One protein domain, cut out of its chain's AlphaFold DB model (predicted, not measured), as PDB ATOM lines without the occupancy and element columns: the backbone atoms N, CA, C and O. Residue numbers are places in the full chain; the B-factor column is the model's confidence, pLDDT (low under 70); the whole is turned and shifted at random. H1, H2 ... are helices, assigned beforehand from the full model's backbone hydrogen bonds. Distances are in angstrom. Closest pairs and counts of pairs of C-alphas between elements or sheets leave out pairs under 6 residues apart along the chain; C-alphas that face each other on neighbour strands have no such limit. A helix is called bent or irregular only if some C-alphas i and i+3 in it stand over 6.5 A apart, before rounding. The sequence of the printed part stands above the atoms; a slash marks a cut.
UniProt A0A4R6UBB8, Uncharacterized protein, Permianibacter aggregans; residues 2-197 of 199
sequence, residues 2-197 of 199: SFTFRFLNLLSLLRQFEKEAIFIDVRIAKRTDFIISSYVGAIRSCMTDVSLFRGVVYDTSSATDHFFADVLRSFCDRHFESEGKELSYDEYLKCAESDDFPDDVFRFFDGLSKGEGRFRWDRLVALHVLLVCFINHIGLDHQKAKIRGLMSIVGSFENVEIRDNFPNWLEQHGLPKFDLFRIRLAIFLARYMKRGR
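Overview. This is residues 2 to 197 of the 199 residues of an uncharacterized protein of Permianibacter aggregans (UniProt A0A4R6UBB8). Two long helices, H2 and H7, run side by side in opposite ways through the middle. On one side of this pair H1 crosses H2, with the short helices H4, H5 and H6 round H1; on the other side are H8 and the hairpin of H9 and H10, with the small H3 on H9. The printed part has 196 residues with ten named helices, H1 to H10 in order along the chain, and no named strand; its class is all helix. It is compact, with a radius of gyration of the C-alphas of 17.5 A, and rounded, spanning 53 by 47 by 33 A.

Arrangement. H1, residues 2 to 21, is the hub, touching four other helices. It touches H2, residues 31 to 48, at a steep tilt of 47 degrees, opposite ways, on residues 37 to 44 of H2 alone; the closest C-alphas are those of Leu 14 and Val 40, 5.9 A apart. With residues 8 to 15 alone it touches H4, residues 69 to 78, about perpendicular at 81 degrees, closest at the C-alphas of Ser 12 and Cys 76, 4.4 A. With residues 2 to 5 alone it only just touches H5, residues 89 to 96, with 3 pairs of C-alphas within 8 A, closest at Phe 5 and Tyr 89, 6.9 A. With residue 4 alone it only just touches H6, residues 104 to 109, again with 3 pairs, closest at the C-alphas of Thr 4 and Val 105, 7.2 A. H2 touches H7, residues 120 to 138, at a shallow tilt of 11 degrees, opposite ways, closest at the C-alphas of Cys 46 and Leu 127, 6.2 A. H3, residues 50 to 53, touches H9, residues 160 to 172, closest at the C-alphas of Phe 53 and Ile 162, 5.7 A. H2, H7 and H9 form a bundle, a group of helices set together. H7 and H8, residues 147 to 154, are a helical hairpin at a shallow tilt of 24 degrees, as are H9 and H10, residues 177 to 195, at 9 degrees. Residues 182 to 190 alone of H10 touch H8, closest at the C-alphas of Met 151 and Ala 186, 4.6 A. Every O i to N i+4 pair is within hydrogen-bond range in H1, H4, H5, H6, H7, H8 and H10, against 12 of 14 in H2 and 6 of 9 in H9; H3 is too short for such a pair.

Along the chain. H1 begins at C-alpha 2, (160.534, 146.111, 178.701), and is 28.4 A long. H2 measures 26.1 A, H7 26.9 A and H9 19.6 A; H9 is only just irregular, C-alphas 164 and 167 being 6.7 A apart. H10 is 27.3 A long and ends at C-alpha 195, (134.791, 160.998, 157.249).

Size, cuts and confidence. The C-alphas farthest apart, of Glu 83 and Gly 196, are 55.6 A apart. The printed part has no cut, and the link from H3 to H4, residues 54 to 68, is long. Residues 81 to 84, 102 and 195 to 197 have pLDDT under 70.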
ATOM      1  N   SER A   2     161.291 147.336 179.067       89.31
ATOM      2  CA  SER A   2     160.534 146.111 178.701       89.31
ATOM      3  C   SER A   2     160.107 146.057 177.221       89.31
ATOM      4  O   SER A   2     160.186 145.008 176.587       89.31
ATOM      5  N   PHE A   3     159.701 147.193 176.639       90.94
ATOM      6  CA  PHE A   3     159.335 147.251 175.219       90.94
ATOM      7  C   PHE A   3     160.533 146.984 174.296       90.94
ATOM      8  O   PHE A   3     160.430 146.178 173.377       90.94
ATOM      9  N   THR A   4     161.672 147.628 174.563       92.00
ATOM     10  CA  THR A   4     162.903 147.487 173.772       92.00
ATOM     11  C   THR A   4     163.458 146.069 173.843       92.00
ATOM     12  O   THR A   4     163.851 145.530 172.814       92.00
ATOM     13  N   PHE A   5     163.378 145.430 175.015       91.88
ATOM     14  CA  PHE A   5     163.661 144.006 175.172       91.88
ATOM     15  C   PHE A   5     162.782 143.145 174.260       91.88
ATOM     16  O   PHE A   5     163.296 142.401 173.437       91.88
ATOM     17  N   ARG A   6     161.450 143.279 174.344       93.31
ATOM     18  CA  ARG A   6     160.514 142.482 173.524       93.31
ATOM     19  C   ARG A   6     160.691 142.722 172.026       93.31
ATOM     20  O   ARG A   6     160.539 141.794 171.238       93.31
ATOM     21  N   PHE A   7     160.986 143.960 171.642       94.44
ATOM     22  CA  PHE A   7     161.273 144.334 170.263       94.44
ATOM     23  C   PHE A   7     162.532 143.635 169.747       94.44
ATOM     24  O   PHE A   7     162.481 142.986 168.702       94.44
ATOM     25  N   LEU A   8     163.640 143.725 170.490       92.56
ATOM     26  CA  LEU A   8     164.881 143.051 170.122       92.56
ATOM     27  C   LEU A   8     164.710 141.541 170.129       92.56
ATOM     28  O   LEU A   8     165.128 140.905 169.171       92.56
ATOM     29  N   ASN A   9     164.027 140.981 171.121       92.56
ATOM     30  CA  ASN A   9     163.771 139.552 171.180       92.56
ATOM     31  C   ASN A   9     163.040 139.052 169.924       92.56
ATOM     32  O   ASN A   9     163.523 138.167 169.221       92.56
ATOM     33  N   LEU A  10     161.933 139.707 169.557       94.06
ATOM     34  CA  LEU A  10     161.204 139.397 168.328       94.06
ATOM     35  C   LEU A  10     162.118 139.430 167.095       94.06
ATOM     36  O   LEU A  10     162.131 138.479 166.317       94.06
ATOM     37  N   LEU A  11     162.877 140.511 166.899       94.75
ATOM     38  CA  LEU A  11     163.755 140.636 165.732       94.75
ATOM     39  C   LEU A  11     164.897 139.618 165.738       94.75
ATOM     40  O   LEU A  11     165.306 139.143 164.679       94.75
ATOM     41  N   SER A  12     165.371 139.244 166.921       92.88
ATOM     42  CA  SER A  12     166.430 138.259 167.090       92.88
ATOM     43  C   SER A  12     165.918 136.861 166.740       92.88
ATOM     44  O   SER A  12     166.564 136.153 165.968       92.88
ATOM     45  N   LEU A  13     164.724 136.480 167.199       92.69
ATOM     46  CA  LEU A  13     164.078 135.220 166.810       92.69
ATOM     47  C   LEU A  13     163.847 135.140 165.295       92.69
ATOM     48  O   LEU A  13     164.123 134.119 164.667       92.69
ATOM     49  N   LEU A  14     163.401 136.239 164.680       93.44
ATOM     50  CA  LEU A  14     163.257 136.328 163.224       93.44
ATOM     51  C   LEU A  14     164.606 136.166 162.513       93.44
ATOM     52  O   LEU A  14     164.693 135.462 161.509       93.44
ATOM     53  N   ARG A  15     165.673 136.760 163.052       91.62
ATOM     54  CA  ARG A  15     167.034 136.618 162.529       91.62
ATOM     55  C   ARG A  15     167.540 135.178 162.622       91.62
ATOM     56  O   ARG A  15     168.191 134.720 161.682       91.62
ATOM     57  N   GLN A  16     167.261 134.471 163.717       91.00
ATOM     58  CA  GLN A  16     167.577 133.045 163.828       91.00
ATOM     59  C   GLN A  16     166.819 132.230 162.787       91.00
ATOM     60  O   GLN A  16     167.437 131.457 162.060       91.00
ATOM     61  N   PHE A  17     165.514 132.476 162.636       91.56
ATOM     62  CA  PHE A  17     164.728 131.831 161.590       91.56
ATOM     63  C   PHE A  17     165.339 132.062 160.201       91.56
ATOM     64  O   PHE A  17     165.477 131.113 159.441       91.56
ATOM     65  N   GLU A  18     165.754 133.289 159.861       90.50
ATOM     66  CA  GLU A  18     166.407 133.574 158.572       90.50
ATOM     67  C   GLU A  18     167.714 132.790 158.373       90.50
ATOM     68  O   GLU A  18     167.992 132.371 157.249       90.50
ATOM     69  N   LYS A  19     168.526 132.603 159.427       89.06
ATOM     70  CA  LYS A  19     169.772 131.812 159.346       89.06
ATOM     71  C   LYS A  19     169.469 130.356 158.995       89.06
ATOM     72  O   LYS A  19     170.131 129.797 158.127       89.06
ATOM     73  N   GLU A  20     168.437 129.792 159.612       89.00
ATOM     74  CA  GLU A  20     168.018 128.408 159.377       89.00
ATOM     75  C   GLU A  20     167.231 128.240 158.065       89.00
ATOM     76  O   GLU A  20     167.286 127.191 157.425       89.00
ATOM     77  N   ALA A  21     166.538 129.285 157.603       87.75
ATOM     78  CA  ALA A  21     165.721 129.248 156.390       87.75
ATOM     79  C   ALA A  21     166.534 128.982 155.107       87.75
ATOM     80  O   ALA A  21     165.972 128.526 154.113       87.75
ATOM     81  N   ILE A  22     167.852 129.217 155.125       83.62
ATOM     82  CA  ILE A  22     168.768 128.879 154.019       83.62
ATOM     83  C   ILE A  22     168.777 127.364 153.749       83.62
ATOM     84  O   ILE A  22     169.018 126.937 152.621       83.62
ATOM     85  N   PHE A  23     168.465 126.552 154.760       84.69
ATOM     86  CA  PHE A  23     168.426 125.094 154.664       84.69
ATOM     87  C   PHE A  23     167.056 124.538 154.248       84.69
ATOM     88  O   PHE A  23     166.866 123.321 154.247       84.69
ATOM     89  N   ILE A  24     166.088 125.390 153.883       85.00
ATOM     90  CA  ILE A  24     164.777 124.936 153.403       85.00
ATOM     91  C   ILE A  24     164.944 124.198 152.066       85.00
ATOM     92  O   ILE A  24     165.240 124.797 151.030       85.00
ATOM     93  N   ASP A  25     164.699 122.885 152.069       87.69
ATOM     94  CA  ASP A  25     164.658 122.078 150.847       87.69
ATOM     95  C   ASP A  25     163.365 122.361 150.073       87.69
ATOM     96  O   ASP A  25     162.271 121.933 150.454       87.69
ATOM     97  N   VAL A  26     163.504 123.046 148.937       87.06
ATOM     98  CA  VAL A  26     162.393 123.419 148.050       87.06
ATOM     99  C   VAL A  26     161.562 122.230 147.551       87.06
ATOM    100  O   VAL A  26     160.426 122.431 147.130       87.06
ATOM    101  N   ARG A  27     162.087 120.998 147.596       89.31
ATOM    102  CA  ARG A  27     161.367 119.778 147.184       89.31
ATOM    103  C   ARG A  27     160.358 119.304 148.227       89.31
ATOM    104  O   ARG A  27     159.432 118.577 147.879       89.31
ATOM    105  N   ILE A  28     160.557 119.679 149.489       91.69
ATOM    106  CA  ILE A  28     159.737 119.249 150.633       91.69
ATOM    107  C   ILE A  28     158.959 120.438 151.222       91.69
ATOM    108  O   ILE A  28     157.910 120.248 151.842       91.69
ATOM    109  N   ALA A  29     159.442 121.662 150.995       90.50
ATOM    110  CA  ALA A  29     158.828 122.890 151.469       90.50
ATOM    111  C   ALA A  29     157.379 123.045 150.989       90.50
ATOM    112  O   ALA A  29     157.044 122.916 149.808       90.50
ATOM    113  N   LYS A  30     156.503 123.386 151.928       92.56
ATOM    114  CA  LYS A  30     155.114 123.744 151.670       92.56
ATOM    115  C   LYS A  30     155.025 125.221 151.324       92.56
ATOM    116  O   LYS A  30     155.842 126.046 151.721       92.56
ATOM    117  N   ARG A  31     153.931 125.597 150.658       90.62
ATOM    118  CA  ARG A  31     153.616 127.005 150.366       90.62
ATOM    119  C   ARG A  31     153.653 127.894 151.616       90.62
ATOM    120  O   ARG A  31     154.056 129.047 151.524       90.62
ATOM    121  N   THR A  32     153.224 127.367 152.761       91.56
ATOM    122  CA  THR A  32     153.252 128.073 154.048       91.56
ATOM    123  C   THR A  32     154.663 128.452 154.481       91.56
ATOM    124  O   THR A  32     154.835 129.536 155.024       91.56
ATOM    125  N   ASP A  33     155.668 127.628 154.186       92.06
ATOM    126  CA  ASP A  33     157.055 127.864 154.603       92.06
ATOM    127  C   ASP A  33     157.626 129.088 153.877       92.06
ATOM    128  O   ASP A  33     158.216 129.978 154.492       92.06
ATOM    129  N   PHE A  34     157.335 129.208 152.578       91.88
ATOM    130  CA  PHE A  34     157.679 130.393 151.792       91.88
ATOM    131  C   PHE A  34     156.932 131.643 152.262       91.88
ATOM    132  O   PHE A  34     157.519 132.718 152.315       91.88
ATOM    133  N   ILE A  35     155.655 131.518 152.646       93.19
ATOM    134  CA  ILE A  35     154.886 132.657 153.173       93.19
ATOM    135  C   ILE A  35     155.468 133.134 154.507       93.19
ATOM    136  O   ILE A  35     155.607 134.341 154.707       93.19
ATOM    137  N   ILE A  36     155.843 132.214 155.400       94.44
ATOM    138  CA  ILE A  36     156.526 132.547 156.656       94.44
ATOM    139  C   ILE A  36     157.840 133.268 156.354       94.44
ATOM    140  O   ILE A  36     158.076 134.335 156.912       94.44
ATOM    141  N   SER A  37     158.647 132.751 155.422       93.81
ATOM    142  CA  SER A  37     159.898 133.392 155.000       93.81
ATOM    143  C   SER A  37     159.678 134.817 154.466       93.81
ATOM    144  O   SER A  37     160.365 135.747 154.893       93.81
ATOM    145  N   SER A  38     158.657 135.034 153.626       94.62
ATOM    146  CA  SER A  38     158.270 136.371 153.154       94.62
ATOM    147  C   SER A  38     157.861 137.304 154.296       94.62
ATOM    148  O   SER A  38     158.279 138.461 154.314       94.62
ATOM    149  N   TYR A  39     157.085 136.823 155.274       96.50
ATOM    150  CA  TYR A  39     156.718 137.617 156.450       96.50
ATOM    151  C   TYR A  39     157.925 137.973 157.311       96.50
ATOM    152  O   TYR A  39     158.046 139.124 157.719       96.50
ATOM    153  N   VAL A  40     158.821 137.023 157.564       95.69
ATOM    154  CA  VAL A  40     160.047 137.248 158.339       95.69
ATOM    155  C   VAL A  40     160.900 138.328 157.668       95.69
ATOM    156  O   VAL A  40     161.255 139.325 158.302       95.69
ATOM    157  N   GLY A  41     161.132 138.191 156.359       95.00
ATOM    158  CA  GLY A  41     161.877 139.173 155.576       95.00
ATOM    159  C   GLY A  41     161.196 140.544 155.539       95.00
ATOM    160  O   GLY A  41     161.878 141.567 155.652       95.00
ATOM    161  N   ALA A  42     159.863 140.586 155.432       96.81
ATOM    162  CA  ALA A  42     159.089 141.823 155.488       96.81
ATOM    163  C   ALA A  42     159.169 142.481 156.872       96.81
ATOM    164  O   ALA A  42     159.422 143.674 156.957       96.81
ATOM    165  N   ILE A  43     159.021 141.736 157.970       97.12
ATOM    166  CA  ILE A  43     159.106 142.288 159.331       97.12
ATOM    167  C   ILE A  43     160.482 142.913 159.576       97.12
ATOM    168  O   ILE A  43     160.562 144.053 160.034       97.12
ATOM    169  N   ARG A  44     161.564 142.218 159.204       95.06
ATOM    170  CA  ARG A  44     162.922 142.767 159.311       95.06
ATOM    171  C   ARG A  44     163.086 144.013 158.439       95.06
ATOM    172  O   ARG A  44     163.551 145.047 158.917       95.06
ATOM    173  N   SER A  45     162.679 143.934 157.172       96.19
ATOM    174  CA  SER A  45     162.808 145.049 156.223       96.19
ATOM    175  C   SER A  45     161.951 146.247 156.622       96.19
ATOM    176  O   SER A  45     162.345 147.381 156.382       96.19
ATOM    177  N   CYS A  46     160.833 146.037 157.317       97.31
ATOM    178  CA  CYS A  46     159.990 147.108 157.839       97.31
ATOM    179  C   CYS A  46     160.739 148.003 158.829       97.31
ATOM    180  O   CYS A  46     160.338 149.144 159.023       97.31
ATOM    181  N   MET A  47     161.831 147.534 159.434       96.81
ATOM    182  CA  MET A  47     162.647 148.342 160.341       96.81
ATOM    183  C   MET A  47     163.845 149.008 159.657       96.81
ATOM    184  O   MET A  47     164.425 149.923 160.235       96.81
ATOM    185  N   THR A  48     164.189 148.600 158.431       96.00
ATOM    186  CA  THR A  48     165.439 149.009 157.767       96.00
ATOM    187  C   THR A  48     165.253 149.655 156.397       96.00
ATOM    188  O   THR A  48     166.094 150.430 155.965       96.00
ATOM    189  N   ASP A  49     164.181 149.324 155.679       95.44
ATOM    190  CA  ASP A  49     163.944 149.812 154.325       95.44
ATOM    191  C   ASP A  49     163.275 151.192 154.353       95.44
ATOM    192  O   ASP A  49     162.167 151.379 154.874       95.44
ATOM    193  N   VAL A  50     163.965 152.176 153.785       95.31
ATOM    194  CA  VAL A  50     163.507 153.563 153.657       95.31
ATOM    195  C   VAL A  50     162.535 153.759 152.494       95.31
ATOM    196  O   VAL A  50     161.872 154.788 152.428       95.31
ATOM    197  N   SER A  51     162.370 152.774 151.603       94.81
ATOM    198  CA  SER A  51     161.425 152.864 150.485       94.81
ATOM    199  C   SER A  51     159.958 152.964 150.937       94.81
ATOM    200  O   SER A  51     159.122 153.484 150.195       94.81
ATOM    201  N   LEU A  52     159.657 152.575 152.184       94.69
ATOM    202  CA  LEU A  52     158.381 152.835 152.860       94.69
ATOM    203  C   LEU A  52     158.054 154.343 152.945       94.69
ATOM    204  O   LEU A  52     156.888 154.736 152.890       94.69
ATOM    205  N   PHE A  53     159.082 155.189 153.021       95.50
ATOM    206  CA  PHE A  53     158.986 156.649 153.109       95.50
ATOM    207  C   PHE A  53     159.007 157.335 151.731       95.50
ATOM    208  O   PHE A  53     159.245 158.535 151.618       95.50
ATOM    209  N   ARG A  54     158.764 156.597 150.643       94.31
ATOM    210  CA  ARG A  54     158.745 157.169 149.290       94.31
ATOM    211  C   ARG A  54     157.744 158.327 149.183       94.31
ATOM    212  O   ARG A  54     156.566 158.165 149.471       94.31
ATOM    213  N   GLY A  55     158.193 159.480 148.700       92.62
ATOM    214  CA  GLY A  55     157.325 160.648 148.509       92.62
ATOM    215  C   GLY A  55     157.183 161.553 149.736       92.62
ATOM    216  O   GLY A  55     156.555 162.599 149.614       92.62
ATOM    217  N   VAL A  56     157.808 161.216 150.872       93.56
ATOM    218  CA  VAL A  56     158.052 162.172 151.963       93.56
ATOM    219  C   VAL A  56     159.522 162.593 151.977       93.56
ATOM    220  O   VAL A  56     160.397 161.858 151.517       93.56
ATOM    221  N   VAL A  57     159.805 163.798 152.475       93.00
ATOM    222  CA  VAL A  57     161.180 164.300 152.601       93.00
ATOM    223  C   VAL A  57     161.834 163.613 153.796       93.00
ATOM    224  O   VAL A  57     161.487 163.898 154.939       93.00
ATOM    225  N   TYR A  58     162.762 162.696 153.527       93.00
ATOM    226  CA  TYR A  58     163.486 161.938 154.542       93.00
ATOM    227  C   TYR A  58     164.960 161.787 154.156       93.00
ATOM    228  O   TYR A  58     165.266 161.435 153.016       93.00
ATOM    229  N   ASP A  59     165.868 162.033 155.102       91.50
ATOM    230  CA  ASP A  59     167.299 161.797 154.910       91.50
ATOM    231  C   ASP A  59     167.620 160.310 155.093       91.50
ATOM    232  O   ASP A  59     167.707 159.793 156.205       91.50
ATOM    233  N   THR A  60     167.821 159.614 153.977       89.25
ATOM    234  CA  THR A  60     168.121 158.180 153.968       89.25
ATOM    235  C   THR A  60     169.526 157.848 154.464       89.25
ATOM    236  O   THR A  60     169.818 156.676 154.682       89.25
ATOM    237  N   SER A  61     170.407 158.844 154.611       89.12
ATOM    238  CA  SER A  61     171.758 158.659 155.150       89.12
ATOM    239  C   SER A  61     171.811 158.737 156.677       89.12
ATOM    240  O   SER A  61     172.862 158.490 157.265       89.12
ATOM    241  N   SER A  62     170.679 159.029 157.326       89.88
ATOM    242  CA  SER A  62     170.574 159.202 158.772       89.88
ATOM    243  C   SER A  62     169.569 158.220 159.381       89.88
ATOM    244  O   SER A  62     168.391 158.208 159.024       89.88
ATOM    245  N   ALA A  63     170.013 157.388 160.329       88.81
ATOM    246  CA  ALA A  63     169.204 156.350 160.985       88.81
ATOM    247  C   ALA A  63     168.293 156.902 162.105       88.81
ATOM    248  O   ALA A  63     168.290 156.421 163.234       88.81
ATOM    249  N   THR A  64     167.530 157.956 161.808       91.31
ATOM    250  CA  THR A  64     166.628 158.621 162.771       91.31
ATOM    251  C   THR A  64     165.282 157.920 162.927       91.31
ATOM    252  O   THR A  64     164.779 157.791 164.042       91.31
ATOM    253  N   ASP A  65     164.715 157.459 161.809       94.31
ATOM    254  CA  ASP A  65     163.382 156.849 161.714       94.31
ATOM    255  C   ASP A  65     163.420 155.427 161.139       94.31
ATOM    256  O   ASP A  65     162.388 154.838 160.805       94.31
ATOM    257  N   HIS A  66     164.622 154.873 161.004       95.00
ATOM    258  CA  HIS A  66     164.904 153.513 160.572       95.00
ATOM    259  C   HIS A  66     166.219 153.048 161.204       95.00
ATOM    260  O   HIS A  66     166.959 153.852 161.764       95.00
ATOM    261  N   PHE A  67     166.522 151.761 161.077       95.56
ATOM    262  CA  PHE A  67     167.829 151.213 161.422       95.56
ATOM    263  C   PHE A  67     168.598 150.854 160.155       95.56
ATOM    264  O   PHE A  67     168.024 150.292 159.220       95.56
ATOM    265  N   PHE A  68     169.912 151.067 160.143       94.50
ATOM    266  CA  PHE A  68     170.746 150.408 159.142       94.50
ATOM    267  C   PHE A  68     170.704 148.889 159.345       94.50
ATOM    268  O   PHE A  68     170.646 148.386 160.471       94.50
ATOM    269  N   ALA A  69     170.666 148.139 158.243       93.44
ATOM    270  CA  ALA A  69     170.386 146.706 158.289       93.44
ATOM    271  C   ALA A  69     171.495 145.887 158.969       93.44
ATOM    272  O   ALA A  69     171.207 144.897 159.640       93.44
ATOM    273  N   ASP A  70     172.748 146.287 158.790       92.00
ATOM    274  CA  ASP A  70     173.929 145.724 159.445       92.00
ATOM    275  C   ASP A  70     173.960 146.041 160.945       92.00
ATOM    276  O   ASP A  70     174.190 145.140 161.753       92.00
ATOM    277  N   VAL A  71     173.629 147.279 161.319       91.19
ATOM    278  CA  VAL A  71     173.516 147.716 162.716       91.19
ATOM    279  C   VAL A  71     172.423 146.927 163.443       91.19
ATOM    280  O   VAL A  71     172.686 146.299 164.471       91.19
ATOM    281  N   LEU A  72     171.219 146.848 162.867       92.44
ATOM    282  CA  LEU A  72     170.119 146.074 163.448       92.44
ATOM    283  C   LEU A  72     170.465 144.585 163.569       92.44
ATOM    284  O   LEU A  72     170.142 143.950 164.574       92.44
ATOM    285  N   ARG A  73     171.152 144.027 162.564       90.38
ATOM    286  CA  ARG A  73     171.623 142.637 162.590       90.38
ATOM    287  C   ARG A  73     172.611 142.407 163.730       90.38
ATOM    288  O   ARG A  73     172.462 141.419 164.439       90.38
ATOM    289  N   SER A  74     173.562 143.319 163.939       89.12
ATOM    290  CA  SER A  74     174.505 143.252 165.062       89.12
ATOM    291  C   SER A  74     173.787 143.244 166.414       89.12
ATOM    292  O   SER A  74     174.201 142.519 167.316       89.12
ATOM    293  N   PHE A  75     172.701 144.009 166.569       88.50
ATOM    294  CA  PHE A  75     171.908 143.995 167.806       88.50
ATOM    295  C   PHE A  75     171.213 142.655 168.010       88.50
ATOM    296  O   PHE A  75     171.257 142.108 169.105       88.50
ATOM    297  N   CYS A  76     170.627 142.112 166.943       90.06
ATOM    298  CA  CYS A  76     169.951 140.821 166.987       90.06
ATOM    299  C   CYS A  76     170.920 139.672 167.299       90.06
ATOM    300  O   CYS A  76     170.608 138.793 168.094       90.06
ATOM    301  N   ASP A  77     172.107 139.686 166.688       87.31
ATOM    302  CA  ASP A  77     173.123 138.655 166.902       87.31
ATOM    303  C   ASP A  77     173.701 138.718 168.329       87.31
ATOM    304  O   ASP A  77     173.945 137.673 168.916       87.31
ATOM    305  N   ARG A  78     173.847 139.917 168.918       83.69
ATOM    306  CA  ARG A  78     174.251 140.098 170.329       83.69
ATOM    307  C   ARG A  78     173.160 139.758 171.341       83.69
ATOM    308  O   ARG A  78     173.464 139.573 172.514       83.69
ATOM    309  N   HIS A  79     171.899 139.715 170.913       84.38
ATOM    310  CA  HIS A  79     170.779 139.358 171.783       84.38
ATOM    311  C   HIS A  79     170.685 137.848 172.057       84.38
ATOM    312  O   HIS A  79     169.882 137.412 172.881       84.38
ATOM    313  N   PHE A  80     171.519 137.061 171.377       76.81
ATOM    314  CA  PHE A  80     171.786 135.675 171.708       76.81
ATOM    315  C   PHE A  80     173.203 135.538 172.250       76.81
ATOM    316  O   PHE A  80     174.146 136.139 171.737       76.81
ATOM    317  N   GLU A  81     173.355 134.719 173.281       67.06
ATOM    318  CA  GLU A  81     174.662 134.281 173.748       67.06
ATOM    319  C   GLU A  81     175.370 133.464 172.658       67.06
ATOM    320  O   GLU A  81     174.749 132.914 171.742       67.06
ATOM    321  N   SER A  82     176.689 133.324 172.789       58.88
ATOM    322  CA  SER A  82     177.548 132.558 171.875       58.88
ATOM    323  C   SER A  82     177.135 131.089 171.675       58.88
ATOM    324  O   SER A  82     177.596 130.464 170.724       58.88
ATOM    325  N   GLU A  83     176.247 130.549 172.515       60.28
ATOM    326  CA  GLU A  83     175.717 129.178 172.436       60.28
ATOM    327  C   GLU A  83     174.261 129.105 171.931       60.28
ATOM    328  O   GLU A  83     173.621 128.059 172.000       60.28
ATOM    329  N   GLY A  84     173.710 130.211 171.420       67.31
ATOM    330  CA  GLY A  84     172.342 130.268 170.894       67.31
ATOM    331  C   GLY A  84     171.256 130.435 171.962       67.31
ATOM    332  O   GLY A  84     170.072 130.425 171.624       67.31
ATOM    333  N   LYS A  85     171.635 130.628 173.231       78.44
ATOM    334  CA  LYS A  85     170.709 130.956 174.323       78.44
ATOM    335  C   LYS A  85     170.225 132.404 174.198       78.44
ATOM    336  O   LYS A  85     171.024 133.319 174.023       78.44
ATOM    337  N   GLU A  86     168.912 132.601 174.259       80.50
ATOM    338  CA  GLU A  86     168.278 133.927 174.285       80.50
ATOM    339  C   GLU A  86     168.641 134.662 175.581       80.50
ATOM    340  O   GLU A  86     168.584 134.059 176.658       80.50
ATOM    341  N   LEU A  87     168.976 135.954 175.493       86.62
ATOM    342  CA  LEU A  87     169.152 136.780 176.687       86.62
ATOM    343  C   LEU A  87     167.836 136.862 177.467       86.62
ATOM    344  O   LEU A  87     166.804 137.291 176.949       86.62
ATOM    345  N   SER A  88     167.882 136.531 178.752       89.50
ATOM    346  CA  SER A  88     166.786 136.829 179.668       89.50
ATOM    347  C   SER A  88     166.607 138.340 179.839       89.50
ATOM    348  O   SER A  88     167.496 139.146 179.554       89.50
ATOM    349  N   TYR A  89     165.448 138.745 180.362       90.69
ATOM    350  CA  TYR A  89     165.187 140.157 180.643       90.69
ATOM    351  C   TYR A  89     166.194 140.758 181.637       90.69
ATOM    352  O   TYR A  89     166.628 141.894 181.453       90.69
ATOM    353  N   ASP A  90     166.608 139.994 182.650       89.81
ATOM    354  CA  ASP A  90     167.567 140.457 183.658       89.81
ATOM    355  C   ASP A  90     168.982 140.600 183.080       89.81
ATOM    356  O   ASP A  90     169.691 141.554 183.397       89.81
ATOM    357  N   GLU A  91     169.397 139.680 182.202       89.06
ATOM    358  CA  GLU A  91     170.663 139.794 181.464       89.06
ATOM    359  C   GLU A  91     170.621 140.990 180.502       89.06
ATOM    360  O   GLU A  91     171.568 141.774 180.453       89.06
ATOM    361  N   TYR A  92     169.495 141.201 179.815       88.69
ATOM    362  CA  TYR A  92     169.295 142.372 178.965       88.69
ATOM    363  C   TYR A  92     169.429 143.692 179.735       88.69
ATOM    364  O   TYR A  92     170.054 144.616 179.220       88.69
ATOM    365  N   LEU A  93     168.869 143.795 180.946       88.81
ATOM    366  CA  LEU A  93     168.996 145.004 181.768       88.81
ATOM    367  C   LEU A  93     170.456 145.291 182.126       88.81
ATOM    368  O   LEU A  93     170.907 146.419 181.950       88.81
ATOM    369  N   LYS A  94     171.215 144.266 182.528       87.81
ATOM    370  CA  LYS A  94     172.650 144.413 182.821       87.81
ATOM    371  C   LYS A  94     173.438 144.877 181.598       87.81
ATOM    372  O   LYS A  94     174.302 145.737 181.719       87.81
ATOM    373  N   CYS A  95     173.136 144.330 180.419       84.19
ATOM    374  CA  CYS A  95     173.749 144.787 179.175       84.19
ATOM    375  C   CYS A  95     173.354 146.232 178.859       84.19
ATOM    376  O   CYS A  95     174.224 147.026 178.536       84.19
ATOM    377  N   ALA A  96     172.074 146.588 178.977       83.94
ATOM    378  CA  ALA A  96     171.557 147.926 178.688       83.94
ATOM    379  C   ALA A  96     172.148 149.030 179.580       83.94
ATOM    380  O   ALA A  96     172.159 150.188 179.174       83.94
ATOM    381  N   GLU A  97     172.606 148.678 180.780       84.12
ATOM    382  CA  GLU A  97     173.292 149.580 181.711       84.12
ATOM    383  C   GLU A  97     174.799 149.706 181.432       84.12
ATOM    384  O   GLU A  97     175.457 150.557 182.025       84.12
ATOM    385  N   SER A  98     175.357 148.875 180.546       80.69
ATOM    386  CA  SER A  98     176.766 148.952 180.153       80.69
ATOM    387  C   SER A  98     176.994 149.973 179.037       80.69
ATOM    388  O   SER A  98     176.170 150.104 178.130       80.69
ATOM    389  N   ASP A  99     178.155 150.634 179.051       73.62
ATOM    390  CA  ASP A  99     178.559 151.616 178.028       73.62
ATOM    391  C   ASP A  99     178.683 151.006 176.614       73.62
ATOM    392  O   ASP A  99     178.660 151.722 175.613       73.62
ATOM    393  N   ASP A 100     178.771 149.675 176.520       71.12
ATOM    394  CA  ASP A 100     178.878 148.932 175.260       71.12
ATOM    395  C   ASP A 100     177.515 148.662 174.595       71.12
ATOM    396  O   ASP A 100     177.455 148.147 173.464       71.12
ATOM    397  N   PHE A 101     176.397 148.982 175.265       70.88
ATOM    398  CA  PHE A 101     175.086 148.806 174.659       70.88
ATOM    399  C   PHE A 101     174.819 149.900 173.622       70.88
ATOM    400  O   PHE A 101     174.878 151.094 173.912       70.88
ATOM    401  N   PRO A 102     174.481 149.514 172.389       67.94
ATOM    402  CA  PRO A 102     174.287 150.466 171.321       67.94
ATOM    403  C   PRO A 102     173.003 151.269 171.541       67.94
ATOM    404  O   PRO A 102     171.885 150.752 171.537       67.94
ATOM    405  N   ASP A 103     173.196 152.572 171.681       82.44
ATOM    406  CA  ASP A 103     172.165 153.540 172.047       82.44
ATOM    407  C   ASP A 103     171.105 153.768 170.944       82.44
ATOM    408  O   ASP A 103     170.010 154.252 171.211       82.44
ATOM    409  N   ASP A 104     171.350 153.336 169.701       88.44
ATOM    410  CA  ASP A 104     170.429 153.558 168.572       88.44
ATOM    411  C   ASP A 104     169.021 152.981 168.807       88.44
ATOM    412  O   ASP A 104     168.026 153.585 168.403       88.44
ATOM    413  N   VAL A 105     168.905 151.837 169.495       89.75
ATOM    414  CA  VAL A 105     167.593 151.260 169.847       89.75
ATOM    415  C   VAL A 105     166.866 152.159 170.840       89.75
ATOM    416  O   VAL A 105     165.673 152.412 170.678       89.75
ATOM    417  N   PHE A 106     167.564 152.663 171.858       90.06
ATOM    418  CA  PHE A 106     166.960 153.557 172.839       90.06
ATOM    419  C   PHE A 106     166.582 154.888 172.208       90.06
ATOM    420  O   PHE A 106     165.428 155.285 172.343       90.06
ATOM    421  N   ARG A 107     167.462 155.498 171.408       90.75
ATOM    422  CA  ARG A 107     167.142 156.711 170.641       90.75
ATOM    423  C   ARG A 107     165.941 156.529 169.720       90.75
ATOM    424  O   ARG A 107     165.119 157.438 169.605       90.75
ATOM    425  N   PHE A 108     165.799 155.363 169.086       93.94
ATOM    426  CA  PHE A 108     164.643 155.077 168.239       93.94
ATOM    427  C   PHE A 108     163.332 155.081 169.034       93.94
ATOM    428  O   PHE A 108     162.324 155.558 168.523       93.94
ATOM    429  N   PHE A 109     163.318 154.601 170.277       93.38
ATOM    430  CA  PHE A 109     162.103 154.575 171.102       93.38
ATOM    431  C   PHE A 109     161.926 155.800 172.006       93.38
ATOM    432  O   PHE A 109     160.816 156.045 172.482       93.38
ATOM    433  N   ASP A 110     162.979 156.581 172.230       91.56
ATOM    434  CA  ASP A 110     162.952 157.714 173.147       91.56
ATOM    435  C   ASP A 110     162.022 158.826 172.652       91.56
ATOM    436  O   ASP A 110     162.127 159.287 171.512       91.56
ATOM    437  N   GLY A 111     161.068 159.231 173.491       91.69
ATOM    438  CA  GLY A 111     160.041 160.224 173.157       91.69
ATOM    439  C   GLY A 111     159.055 159.812 172.052       91.69
ATOM    440  O   GLY A 111     158.429 160.686 171.453       91.69
ATOM    441  N   LEU A 112     158.943 158.515 171.724       94.00
ATOM    442  CA  LEU A 112     158.065 158.030 170.650       94.00
ATOM    443  C   LEU A 112     156.608 158.432 170.898       94.00
ATOM    444  O   LEU A 112     156.017 158.079 171.919       94.00
ATOM    445  N   SER A 113     155.999 159.120 169.932       94.44
ATOM    446  CA  SER A 113     154.591 159.514 170.020       94.44
ATOM    447  C   SER A 113     153.946 159.661 168.646       94.44
ATOM    448  O   SER A 113     154.621 159.849 167.645       94.44
ATOM    449  N   LYS A 114     152.614 159.581 168.585       92.25
ATOM    450  CA  LYS A 114     151.868 159.654 167.321       92.25
ATOM    451  C   LYS A 114     151.974 161.004 166.601       92.25
ATOM    452  O   LYS A 114     151.853 161.038 165.388       92.25
ATOM    453  N   GLY A 115     152.157 162.098 167.337       89.38
ATOM    454  CA  GLY A 115     152.144 163.460 166.791       89.38
ATOM    455  C   GLY A 115     153.525 164.087 166.625       89.38
ATOM    456  O   GLY A 115     153.617 165.301 166.463       89.38
ATOM    457  N   GLU A 116     154.601 163.308 166.742       91.69
ATOM    458  CA  GLU A 116     155.941 163.842 166.508       91.69
ATOM    459  C   GLU A 116     156.206 164.048 165.007       91.69
ATOM    460  O   GLU A 116     155.653 163.347 164.166       91.69
ATOM    461  N   GLY A 117     157.098 164.978 164.651       89.88
ATOM    462  CA  GLY A 117     157.470 165.247 163.251       89.88
ATOM    463  C   GLY A 117     158.349 164.172 162.595       89.88
ATOM    464  O   GLY A 117     158.950 164.433 161.559       89.88
ATOM    465  N   ARG A 118     158.465 162.998 163.219       93.75
ATOM    466  CA  ARG A 118     159.314 161.871 162.818       93.75
ATOM    467  C   ARG A 118     158.470 160.702 162.318       93.75
ATOM    468  O   ARG A 118     157.360 160.479 162.795       93.75
ATOM    469  N   PHE A 119     159.014 159.895 161.411       95.94
ATOM    470  CA  PHE A 119     158.272 158.817 160.738       95.94
ATOM    471  C   PHE A 119     158.354 157.449 161.434       95.94
ATOM    472  O   PHE A 119     157.684 156.492 161.032       95.94
ATOM    473  N   ARG A 120     159.148 157.328 162.502       95.75
ATOM    474  CA  ARG A 120     159.288 156.087 163.285       95.75
ATOM    475  C   ARG A 120     157.981 155.581 163.904       95.75
ATOM    476  O   ARG A 120     157.813 154.368 164.035       95.75
ATOM    477  N   TRP A 121     157.031 156.468 164.225       97.12
ATOM    478  CA  TRP A 121     155.695 156.056 164.666       97.12
ATOM    479  C   TRP A 121     154.977 155.259 163.572       97.12
ATOM    480  O   TRP A 121     154.548 154.130 163.809       97.12
ATOM    481  N   ASP A 122     154.907 155.803 162.356       97.31
ATOM    482  CA  ASP A 122     154.281 155.135 161.212       97.31
ATOM    483  C   ASP A 122     154.976 153.819 160.863       97.31
ATOM    484  O   ASP A 122     154.317 152.827 160.543       97.31
ATOM    485  N   ARG A 123     156.304 153.763 161.010       97.12
ATOM    486  CA  ARG A 123     157.072 152.522 160.861       97.12
ATOM    487  C   ARG A 123     156.664 151.459 161.887       97.12
ATOM    488  O   ARG A 123     156.517 150.291 161.532       97.12
ATOM    489  N   LEU A 124     156.413 151.839 163.140       97.56
ATOM    490  CA  LEU A 124     155.914 150.909 164.160       97.56
ATOM    491  C   LEU A 124     154.463 150.489 163.921       97.56
ATOM    492  O   LEU A 124     154.106 149.343 164.197       97.56
ATOM    493  N   VAL A 125     153.627 151.370 163.370       97.88
ATOM    494  CA  VAL A 125     152.278 150.990 162.932       97.88
ATOM    495  C   VAL A 125     152.361 149.960 161.801       97.88
ATOM    496  O   VAL A 125     151.665 148.945 161.856       97.88
ATOM    497  N   ALA A 126     153.242 150.163 160.818       98.00
ATOM    498  CA  ALA A 126     153.507 149.205 159.744       98.00
ATOM    499  C   ALA A 126     153.984 147.844 160.287       98.00
ATOM    500  O   ALA A 126     153.423 146.805 159.922       98.00
ATOM    501  N   LEU A 127     154.929 147.850 161.235       98.06
ATOM    502  CA  LEU A 127     155.378 146.649 161.943       98.06
ATOM    503  C   LEU A 127     154.208 145.940 162.643       98.06
ATOM    504  O   LEU A 127     154.049 144.728 162.520       98.06
ATOM    505  N   HIS A 128     153.348 146.680 163.341       97.69
ATOM    506  CA  HIS A 128     152.200 146.101 164.038       97.69
ATOM    507  C   HIS A 128     151.202 145.456 163.063       97.69
ATOM    508  O   HIS A 128     150.712 144.353 163.315       97.69
ATOM    509  N   VAL A 129     150.937 146.090 161.917       97.56
ATOM    510  CA  VAL A 129     150.102 145.487 160.869       97.56
ATOM    511  C   VAL A 129     150.714 144.180 160.364       97.56
ATOM    512  O   VAL A 129     149.992 143.187 160.247       97.56
ATOM    513  N   LEU A 130     152.024 144.157 160.101       97.31
ATOM    514  CA  LEU A 130     152.740 142.953 159.678       97.31
ATOM    515  C   LEU A 130     152.607 141.819 160.694       97.31
ATOM    516  O   LEU A 130     152.260 140.708 160.308       97.31
ATOM    517  N   LEU A 131     152.809 142.103 161.983       96.62
ATOM    518  CA  LEU A 131     152.700 141.099 163.044       96.62
ATOM    519  C   LEU A 131     151.289 140.523 163.149       96.62
ATOM    520  O   LEU A 131     151.119 139.311 163.261       96.62
ATOM    521  N   VAL A 132     150.261 141.366 163.042       96.25
ATOM    522  CA  VAL A 132     148.869 140.898 163.038       96.25
ATOM    523  C   VAL A 132     148.565 140.047 161.806       96.25
ATOM    524  O   VAL A 132     147.848 139.053 161.913       96.25
ATOM    525  N   CYS A 133     149.087 140.407 160.635       95.38
ATOM    526  CA  CYS A 133     148.895 139.613 159.421       95.38
ATOM    527  C   CYS A 133     149.641 138.274 159.500       95.38
ATOM    528  O   CYS A 133     149.063 137.241 159.169       95.38
ATOM    529  N   PHE A 134     150.854 138.274 160.049       95.75
ATOM    530  CA  PHE A 134     151.627 137.067 160.310       95.75
ATOM    531  C   PHE A 134     150.887 136.116 161.261       95.75
ATOM    532  O   PHE A 134     150.629 134.967 160.906       95.75
ATOM    533  N   ILE A 135     150.424 136.608 162.417       95.44
ATOM    534  CA  ILE A 135     149.628 135.822 163.376       95.44
ATOM    535  C   ILE A 135     148.308 135.357 162.750       95.44
ATOM    536  O   ILE A 135     147.877 134.234 162.980       95.44
ATOM    537  N   ASN A 136     147.664 136.169 161.913       93.94
ATOM    538  CA  ASN A 136     146.465 135.735 161.195       93.94
ATOM    539  C   ASN A 136     146.721 134.564 160.243       93.94
ATOM    540  O   ASN A 136     145.795 133.791 159.986       93.94
ATOM    541  N   HIS A 137     147.939 134.462 159.711       92.50
ATOM    542  CA  HIS A 137     148.331 133.413 158.786       92.50
ATOM    543  C   HIS A 137     148.663 132.101 159.506       92.50
ATOM    544  O   HIS A 137     148.155 131.054 159.110       92.50
ATOM    545  N   ILE A 138     149.481 132.157 160.562       92.25
ATOM    546  CA  ILE A 138     150.028 130.953 161.223       92.25
ATOM    547  C   ILE A 138     149.473 130.676 162.623       92.25
ATOM    548  O   ILE A 138     149.649 129.582 163.150       92.25
ATOM    549  N   GLY A 139     148.845 131.669 163.246       90.94
ATOM    550  CA  GLY A 139     148.383 131.597 164.624       90.94
ATOM    551  C   GLY A 139     147.119 130.761 164.792       90.94
ATOM    552  O   GLY A 139     146.394 130.447 163.842       90.94
ATOM    553  N   LEU A 140     146.833 130.440 166.049       92.31
ATOM    554  CA  LEU A 140     145.619 129.739 166.452       92.31
ATOM    555  C   LEU A 140     144.397 130.641 166.259       92.31
ATOM    556  O   LEU A 140     144.498 131.862 166.352       92.31
ATOM    557  N   ASP A 141     143.218 130.057 166.050       92.56
ATOM    558  CA  ASP A 141     142.013 130.832 165.718       92.56
ATOM    559  C   ASP A 141     141.659 131.907 166.756       92.56
ATOM    560  O   ASP A 141     141.197 132.986 166.389       92.56
ATOM    561  N   HIS A 142     141.948 131.667 168.038       92.38
ATOM    562  CA  HIS A 142     141.726 132.644 169.108       92.38
ATOM    563  C   HIS A 142     142.733 133.811 169.109       92.38
ATOM    564  O   HIS A 142     142.472 134.835 169.734       92.38
ATOM    565  N   GLN A 143     143.867 133.679 168.415       91.44
ATOM    566  CA  GLN A 143     144.876 134.732 168.247       91.44
ATOM    567  C   GLN A 143     144.589 135.614 167.022       91.44
ATOM    568  O   GLN A 143     145.148 136.705 166.895       91.44
ATOM    569  N   LYS A 144     143.722 135.161 166.105       94.00
ATOM    570  CA  LYS A 144     143.462 135.853 164.840       94.00
ATOM    571  C   LYS A 144     142.642 137.126 165.054       94.00
ATOM    572  O   LYS A 144     141.533 137.120 165.589       94.00
ATOM    573  N   ALA A 145     143.153 138.239 164.540       92.75
ATOM    574  CA  ALA A 145     142.464 139.515 164.520       92.75
ATOM    575  C   ALA A 145     141.444 139.603 163.373       92.75
ATOM    576  O   ALA A 145     141.725 139.335 162.197       92.75
ATOM    577  N   LYS A 146     140.253 140.104 163.710       93.19
ATOM    578  CA  LYS A 146     139.216 140.482 162.738       93.19
ATOM    579  C   LYS A 146     139.610 141.758 161.990       93.19
ATOM    580  O   LYS A 146     140.418 142.553 162.466       93.19
ATOM    581  N   ILE A 147     138.952 142.015 160.855       92.19
ATOM    582  CA  ILE A 147     139.187 143.221 160.039       92.19
ATOM    583  C   ILE A 147     139.056 144.527 160.840       92.19
ATOM    584  O   ILE A 147     139.828 145.449 160.620       92.19
ATOM    585  N   ARG A 148     138.152 144.590 161.831       91.81
ATOM    586  CA  ARG A 148     137.997 145.761 162.715       91.81
ATOM    587  C   ARG A 148     139.256 146.060 163.538       91.81
ATOM    588  O   ARG A 148     139.593 147.225 163.710       91.81
ATOM    589  N   GLY A 149     139.954 145.026 164.013       93.69
ATOM    590  CA  GLY A 149     141.230 145.192 164.714       93.69
ATOM    591  C   GLY A 149     142.293 145.765 163.780       93.69
ATOM    592  O   GLY A 149     142.930 146.761 164.104       93.69
ATOM    593  N   LEU A 150     142.385 145.220 162.563       94.81
ATOM    594  CA  LEU A 150     143.294 145.724 161.533       94.81
ATOM    595  C   LEU A 150     142.995 147.186 161.157       94.81
ATOM    596  O   LEU A 150     143.914 147.993 161.075       94.81
ATOM    597  N   MET A 151     141.713 147.541 161.000       95.25
ATOM    598  CA  MET A 151     141.249 148.914 160.755       95.25
ATOM    599  C   MET A 151     141.693 149.886 161.850       95.25
ATOM    600  O   MET A 151     142.094 151.007 161.547       95.25
ATOM    601  N   SER A 152     141.629 149.463 163.116       94.38
ATOM    602  CA  SER A 152     142.087 150.280 164.241       94.38
ATOM    603  C   SER A 152     143.581 150.577 164.145       94.38
ATOM    604  O   SER A 152     143.989 151.706 164.390       94.38
ATOM    605  N   ILE A 153     144.388 149.584 163.760       96.44
ATOM    606  CA  ILE A 153     145.844 149.734 163.652       96.44
ATOM    607  C   ILE A 153     146.198 150.632 162.466       96.44
ATOM    608  O   ILE A 153     146.899 151.620 162.644       96.44
ATOM    609  N   VAL A 154     145.652 150.377 161.270       96.12
ATOM    610  CA  VAL A 154     145.930 151.235 160.098       96.12
ATOM    611  C   VAL A 154     145.366 152.656 160.252       96.12
ATOM    612  O   VAL A 154     145.820 153.591 159.596       96.12
ATOM    613  N   GLY A 155     144.377 152.854 161.127       94.81
ATOM    614  CA  GLY A 155     143.881 154.178 161.504       94.81
ATOM    615  C   GLY A 155     144.861 154.992 162.363       94.81
ATOM    616  O   GLY A 155     144.680 156.213 162.483       94.81
ATOM    617  N   SER A 156     145.871 154.327 162.937       95.62
ATOM    618  CA  SER A 156     146.915 154.917 163.778       95.62
ATOM    619  C   SER A 156     148.106 155.460 163.004       95.62
ATOM    620  O   SER A 156     148.877 156.187 163.624       95.62
ATOM    621  N   PHE A 157     148.227 155.172 161.702       96.19
ATOM    622  CA  PHE A 157     149.153 155.913 160.845       96.19
ATOM    623  C   PHE A 157     148.830 157.409 160.933       96.19
ATOM    624  O   PHE A 157     147.659 157.802 160.811       96.19
ATOM    625  N   GLU A 158     149.864 158.205 161.156       95.50
ATOM    626  CA  GLU A 158     149.836 159.657 161.160       95.50
ATOM    627  C   GLU A 158     150.056 160.187 159.745       95.50
ATOM    628  O   GLU A 158     149.209 160.914 159.219       95.50
ATOM    629  N   ASN A 159     151.117 159.739 159.071       95.44
ATOM    630  CA  ASN A 159     151.407 160.158 157.710       95.44
ATOM    631  C   ASN A 159     150.574 159.372 156.675       95.44
ATOM    632  O   ASN A 159     150.569 158.136 156.624       95.44
ATOM    633  N   VAL A 160     149.841 160.103 155.830       93.50
ATOM    634  CA  VAL A 160     148.942 159.518 154.824       93.50
ATOM    635  C   VAL A 160     149.717 158.846 153.694       93.50
ATOM    636  O   VAL A 160     149.309 157.772 153.250       93.50
ATOM    637  N   GLU A 161     150.822 159.441 153.265       95.44
ATOM    638  CA  GLU A 161     151.676 158.950 152.190       95.44
ATOM    639  C   GLU A 161     152.338 157.629 152.596       95.44
ATOM    640  O   GLU A 161     152.249 156.652 151.855       95.44
ATOM    641  N   ILE A 162     152.892 157.536 153.813       96.56
ATOM    642  CA  ILE A 162     153.473 156.289 154.339       96.56
ATOM    643  C   ILE A 162     152.417 155.179 154.407       96.56
ATOM    644  O   ILE A 162     152.659 154.055 153.956       96.56
ATOM    645  N   ARG A 163     151.215 155.488 154.912       96.12
ATOM    646  CA  ARG A 163     150.098 154.530 154.940       96.12
ATOM    647  C   ARG A 163     149.744 154.019 153.542       96.12
ATOM    648  O   ARG A 163     149.419 152.842 153.391       96.12
ATOM    649  N   ASP A 164     149.760 154.890 152.541       93.62
ATOM    650  CA  ASP A 164     149.364 154.552 151.173       93.62
ATOM    651  C   ASP A 164     150.463 153.816 150.404       93.62
ATOM    652  O   ASP A 164     150.163 152.957 149.571       93.62
ATOM    653  N   ASN A 165     151.725 154.079 150.735       95.12
ATOM    654  CA  ASN A 165     152.865 153.316 150.240       95.12
ATOM    655  C   ASN A 165     152.866 151.886 150.769       95.12
ATOM    656  O   ASN A 165     153.254 150.966 150.050       95.12
ATOM    657  N   PHE A 166     152.432 151.693 152.016       96.12
ATOM    658  CA  PHE A 166     152.609 150.442 152.741       96.12
ATOM    659  C   PHE A 166     152.091 149.195 151.990       96.12
ATOM    660  O   PHE A 166     152.864 148.253 151.840       96.12
ATOM    661  N   PRO A 167     150.876 149.152 151.404       95.00
ATOM    662  CA  PRO A 167     150.446 147.997 150.608       95.00
ATOM    663  C   PRO A 167     151.328 147.695 149.390       95.00
ATOM    664  O   PRO A 167     151.526 146.528 149.062       95.00
ATOM    665  N   ASN A 168     151.842 148.727 148.714       93.12
ATOM    666  CA  ASN A 168     152.716 148.558 147.549       93.12
ATOM    667  C   ASN A 168     154.123 148.117 147.973       93.12
ATOM    668  O   ASN A 168     154.780 147.361 147.263       93.12
ATOM    669  N   TRP A 169     154.578 148.582 149.135       95.62
ATOM    670  CA  TRP A 169     155.813 148.134 149.760       95.62
ATOM    671  C   TRP A 169     155.729 146.644 150.132       95.62
ATOM    672  O   TRP A 169     156.598 145.862 149.764       95.62
ATOM    673  N   LEU A 170     154.621 146.205 150.738       94.50
ATOM    674  CA  LEU A 170     154.388 144.796 151.087       94.50
ATOM    675  C   LEU A 170     154.365 143.851 149.877       94.50
ATOM    676  O   LEU A 170     154.776 142.697 149.984       94.50
ATOM    677  N   GLU A 171     153.878 144.324 148.731       92.81
ATOM    678  CA  GLU A 171     153.850 143.546 147.490       92.81
ATOM    679  C   GLU A 171     155.264 143.189 147.006       92.81
ATOM    680  O   GLU A 171     155.491 142.074 146.538       92.81
ATOM    681  N   GLN A 172     156.239 144.078 147.222       93.00
ATOM    682  CA  GLN A 172     157.652 143.844 146.892       93.00
ATOM    683  C   GLN A 172     158.283 142.744 147.760       93.00
ATOM    684  O   GLN A 172     159.260 142.123 147.350       93.00
ATOM    685  N   HIS A 173     157.696 142.453 148.925       92.75
ATOM    686  CA  HIS A 173     158.134 141.387 149.830       92.75
ATOM    687  C   HIS A 173     157.454 140.030 149.573       92.75
ATOM    688  O   HIS A 173     157.671 139.077 150.322       92.75
ATOM    689  N   GLY A 174     156.636 139.912 148.521       91.06
ATOM    690  CA  GLY A 174     156.039 138.635 148.118       91.06
ATOM    691  C   GLY A 174     154.929 138.130 149.046       91.06
ATOM    692  O   GLY A 174     154.628 136.936 149.048       91.06
ATOM    693  N   LEU A 175     154.303 139.014 149.833       92.62
ATOM    694  CA  LEU A 175     153.207 138.619 150.718       92.62
ATOM    695  C   LEU A 175     151.959 138.143 149.945       92.62
ATOM    696  O   LEU A 175     151.696 138.595 148.826       92.62
ATOM    697  N   PRO A 176     151.133 137.257 150.540       91.56
ATOM    698  CA  PRO A 176     149.931 136.749 149.886       91.56
ATOM    699  C   PRO A 176     148.955 137.858 149.472       91.56
ATOM    700  O   PRO A 176     148.594 138.727 150.267       91.56
ATOM    701  N   LYS A 177     148.410 137.759 148.250       92.06
ATOM    702  CA  LYS A 177     147.407 138.709 147.724       92.06
ATOM    703  C   LYS A 177     146.196 138.899 148.644       92.06
ATOM    704  O   LYS A 177     145.641 139.990 148.698       92.06
ATOM    705  N   PHE A 178     145.785 137.851 149.360       90.56
ATOM    706  CA  PHE A 178     144.675 137.929 150.311       90.56
ATOM    707  C   PHE A 178     144.985 138.861 151.492       90.56
ATOM    708  O   PHE A 178     144.134 139.663 151.876       90.56
ATOM    709  N   ASP A 179     146.205 138.818 152.025       91.81
ATOM    710  CA  ASP A 179     146.620 139.695 153.120       91.81
ATOM    711  C   ASP A 179     146.764 141.141 152.628       91.81
ATOM    712  O   ASP A 179     146.238 142.061 153.259       91.81
ATOM    713  N   LEU A 180     147.334 141.340 151.432       93.19
ATOM    714  CA  LEU A 180     147.364 142.649 150.768       93.19
ATOM    715  C   LEU A 180     145.953 143.225 150.582       93.19
ATOM    716  O   LEU A 180     145.711 144.395 150.882       93.19
ATOM    717  N   PHE A 181     144.999 142.403 150.133       94.19
ATOM    718  CA  PHE A 181     143.601 142.803 149.994       94.19
ATOM    719  C   PHE A 181     142.996 143.223 151.337       94.19
ATOM    720  O   PHE A 181     142.380 144.285 151.422       94.19
ATOM    721  N   ARG A 182     143.204 142.440 152.405       93.56
ATOM    722  CA  ARG A 182     142.700 142.770 153.748       93.56
ATOM    723  C   ARG A 182     143.261 144.090 154.267       93.56
ATOM    724  O   ARG A 182     142.507 144.867 154.847       93.56
ATOM    725  N   ILE A 183     144.546 144.358 154.046       94.75
ATOM    726  CA  ILE A 183     145.189 145.614 154.455       94.75
ATOM    727  C   ILE A 183     144.624 146.790 153.653       94.75
ATOM    728  O   ILE A 183     144.208 147.785 154.248       94.75
ATOM    729  N   ARG A 184     144.522 146.669 152.323       95.81
ATOM    730  CA  ARG A 184     143.915 147.706 151.464       95.81
ATOM    731  C   ARG A 184     142.466 147.993 151.870       95.81
ATOM    732  O   ARG A 184     142.087 149.156 151.999       95.81
ATOM    733  N   LEU A 185     141.681 146.949 152.141       94.56
ATOM    734  CA  LEU A 185     140.311 147.075 152.634       94.56
ATOM    735  C   LEU A 185     140.269 147.773 154.000       94.56
ATOM    736  O   LEU A 185     139.462 148.678 154.196       94.56
ATOM    737  N   ALA A 186     141.148 147.406 154.935       94.88
ATOM    738  CA  ALA A 186     141.223 148.053 156.241       94.88
ATOM    739  C   ALA A 186     141.552 149.550 156.124       94.88
ATOM    740  O   ALA A 186     140.907 150.362 156.784       94.88
ATOM    741  N   ILE A 187     142.503 149.923 155.258       94.50
ATOM    742  CA  ILE A 187     142.860 151.325 154.986       94.50
ATOM    743  C   ILE A 187     141.657 152.080 154.411       94.50
ATOM    744  O   ILE A 187     141.319 153.166 154.888       94.50
ATOM    745  N   PHE A 188     140.973 151.497 153.422       93.62
ATOM    746  CA  PHE A 188     139.774 152.082 152.822       93.62
ATOM    747  C   PHE A 188     138.663 152.314 153.860       93.62
ATOM    748  O   PHE A 188     138.129 153.418 153.972       93.62
ATOM    749  N   LEU A 189     138.353 151.304 154.676       91.88
ATOM    750  CA  LEU A 189     137.306 151.398 155.693       91.88
ATOM    751  C   LEU A 189     137.670 152.381 156.819       91.88
ATOM    752  O   LEU A 189     136.809 153.130 157.283       91.88
ATOM    753  N   ALA A 190     138.938 152.431 157.238       89.94
ATOM    754  CA  ALA A 190     139.410 153.390 158.240       89.94
ATOM    755  C   ALA A 190     139.252 154.845 157.763       89.94
ATOM    756  O   ALA A 190     138.879 155.719 158.550       89.94
ATOM    757  N   ARG A 191     139.465 155.109 156.465       87.88
ATOM    758  CA  ARG A 191     139.204 156.419 155.841       87.88
ATOM    759  C   ARG A 191     137.724 156.779 155.861       87.88
ATOM    760  O   ARG A 191     137.375 157.901 156.222       87.88
ATOM    761  N   TYR A 192     136.862 155.830 155.497       85.00
ATOM    762  CA  TYR A 192     135.420 156.055 155.434       85.00
ATOM    763  C   TYR A 192     134.830 156.395 156.813       85.00
ATOM    764  O   TYR A 192     134.094 157.370 156.948       85.00
ATOM    765  N   MET A 193     135.230 155.671 157.866       78.38
ATOM    766  CA  MET A 193     134.741 155.941 159.226       78.38
ATOM    767  C   MET A 193     135.239 157.266 159.814       78.38
ATOM    768  O   MET A 193     134.516 157.878 160.597       78.38
ATOM    769  N   LYS A 194     136.446 157.736 159.453       73.25
ATOM    770  CA  LYS A 194     136.907 159.077 159.859       73.25
ATOM    771  C   LYS A 194     136.057 160.183 159.218       73.25
ATOM    772  O   LYS A 194     135.753 161.159 159.889       73.25
ATOM    773  N   ARG A 195     135.638 160.018 157.957       67.06
ATOM    774  CA  ARG A 195     134.791 160.998 157.249       67.06
ATOM    775  C   ARG A 195     133.352 161.038 157.774       67.06
ATOM    776  O   ARG A 195     132.808 162.120 157.923       67.06
ATOM    777  N   GLY A 196     132.765 159.891 158.119       59.53
ATOM    778  CA  GLY A 196     131.391 159.815 158.643       59.53
ATOM    779  C   GLY A 196     131.185 160.329 160.077       59.53
ATOM    780  O   GLY A 196     130.053 160.359 160.536       59.53
ATOM    781  N   ARG A 197     132.251 160.706 160.800       55.72
ATOM    782  CA  ARG A 197     132.176 161.336 162.137       55.72
ATOM    783  C   ARG A 197     132.298 162.867 162.110       55.72
ATOM    784  O   ARG A 197     132.237 163.483 163.164       55.72
TER     785      ARG A 197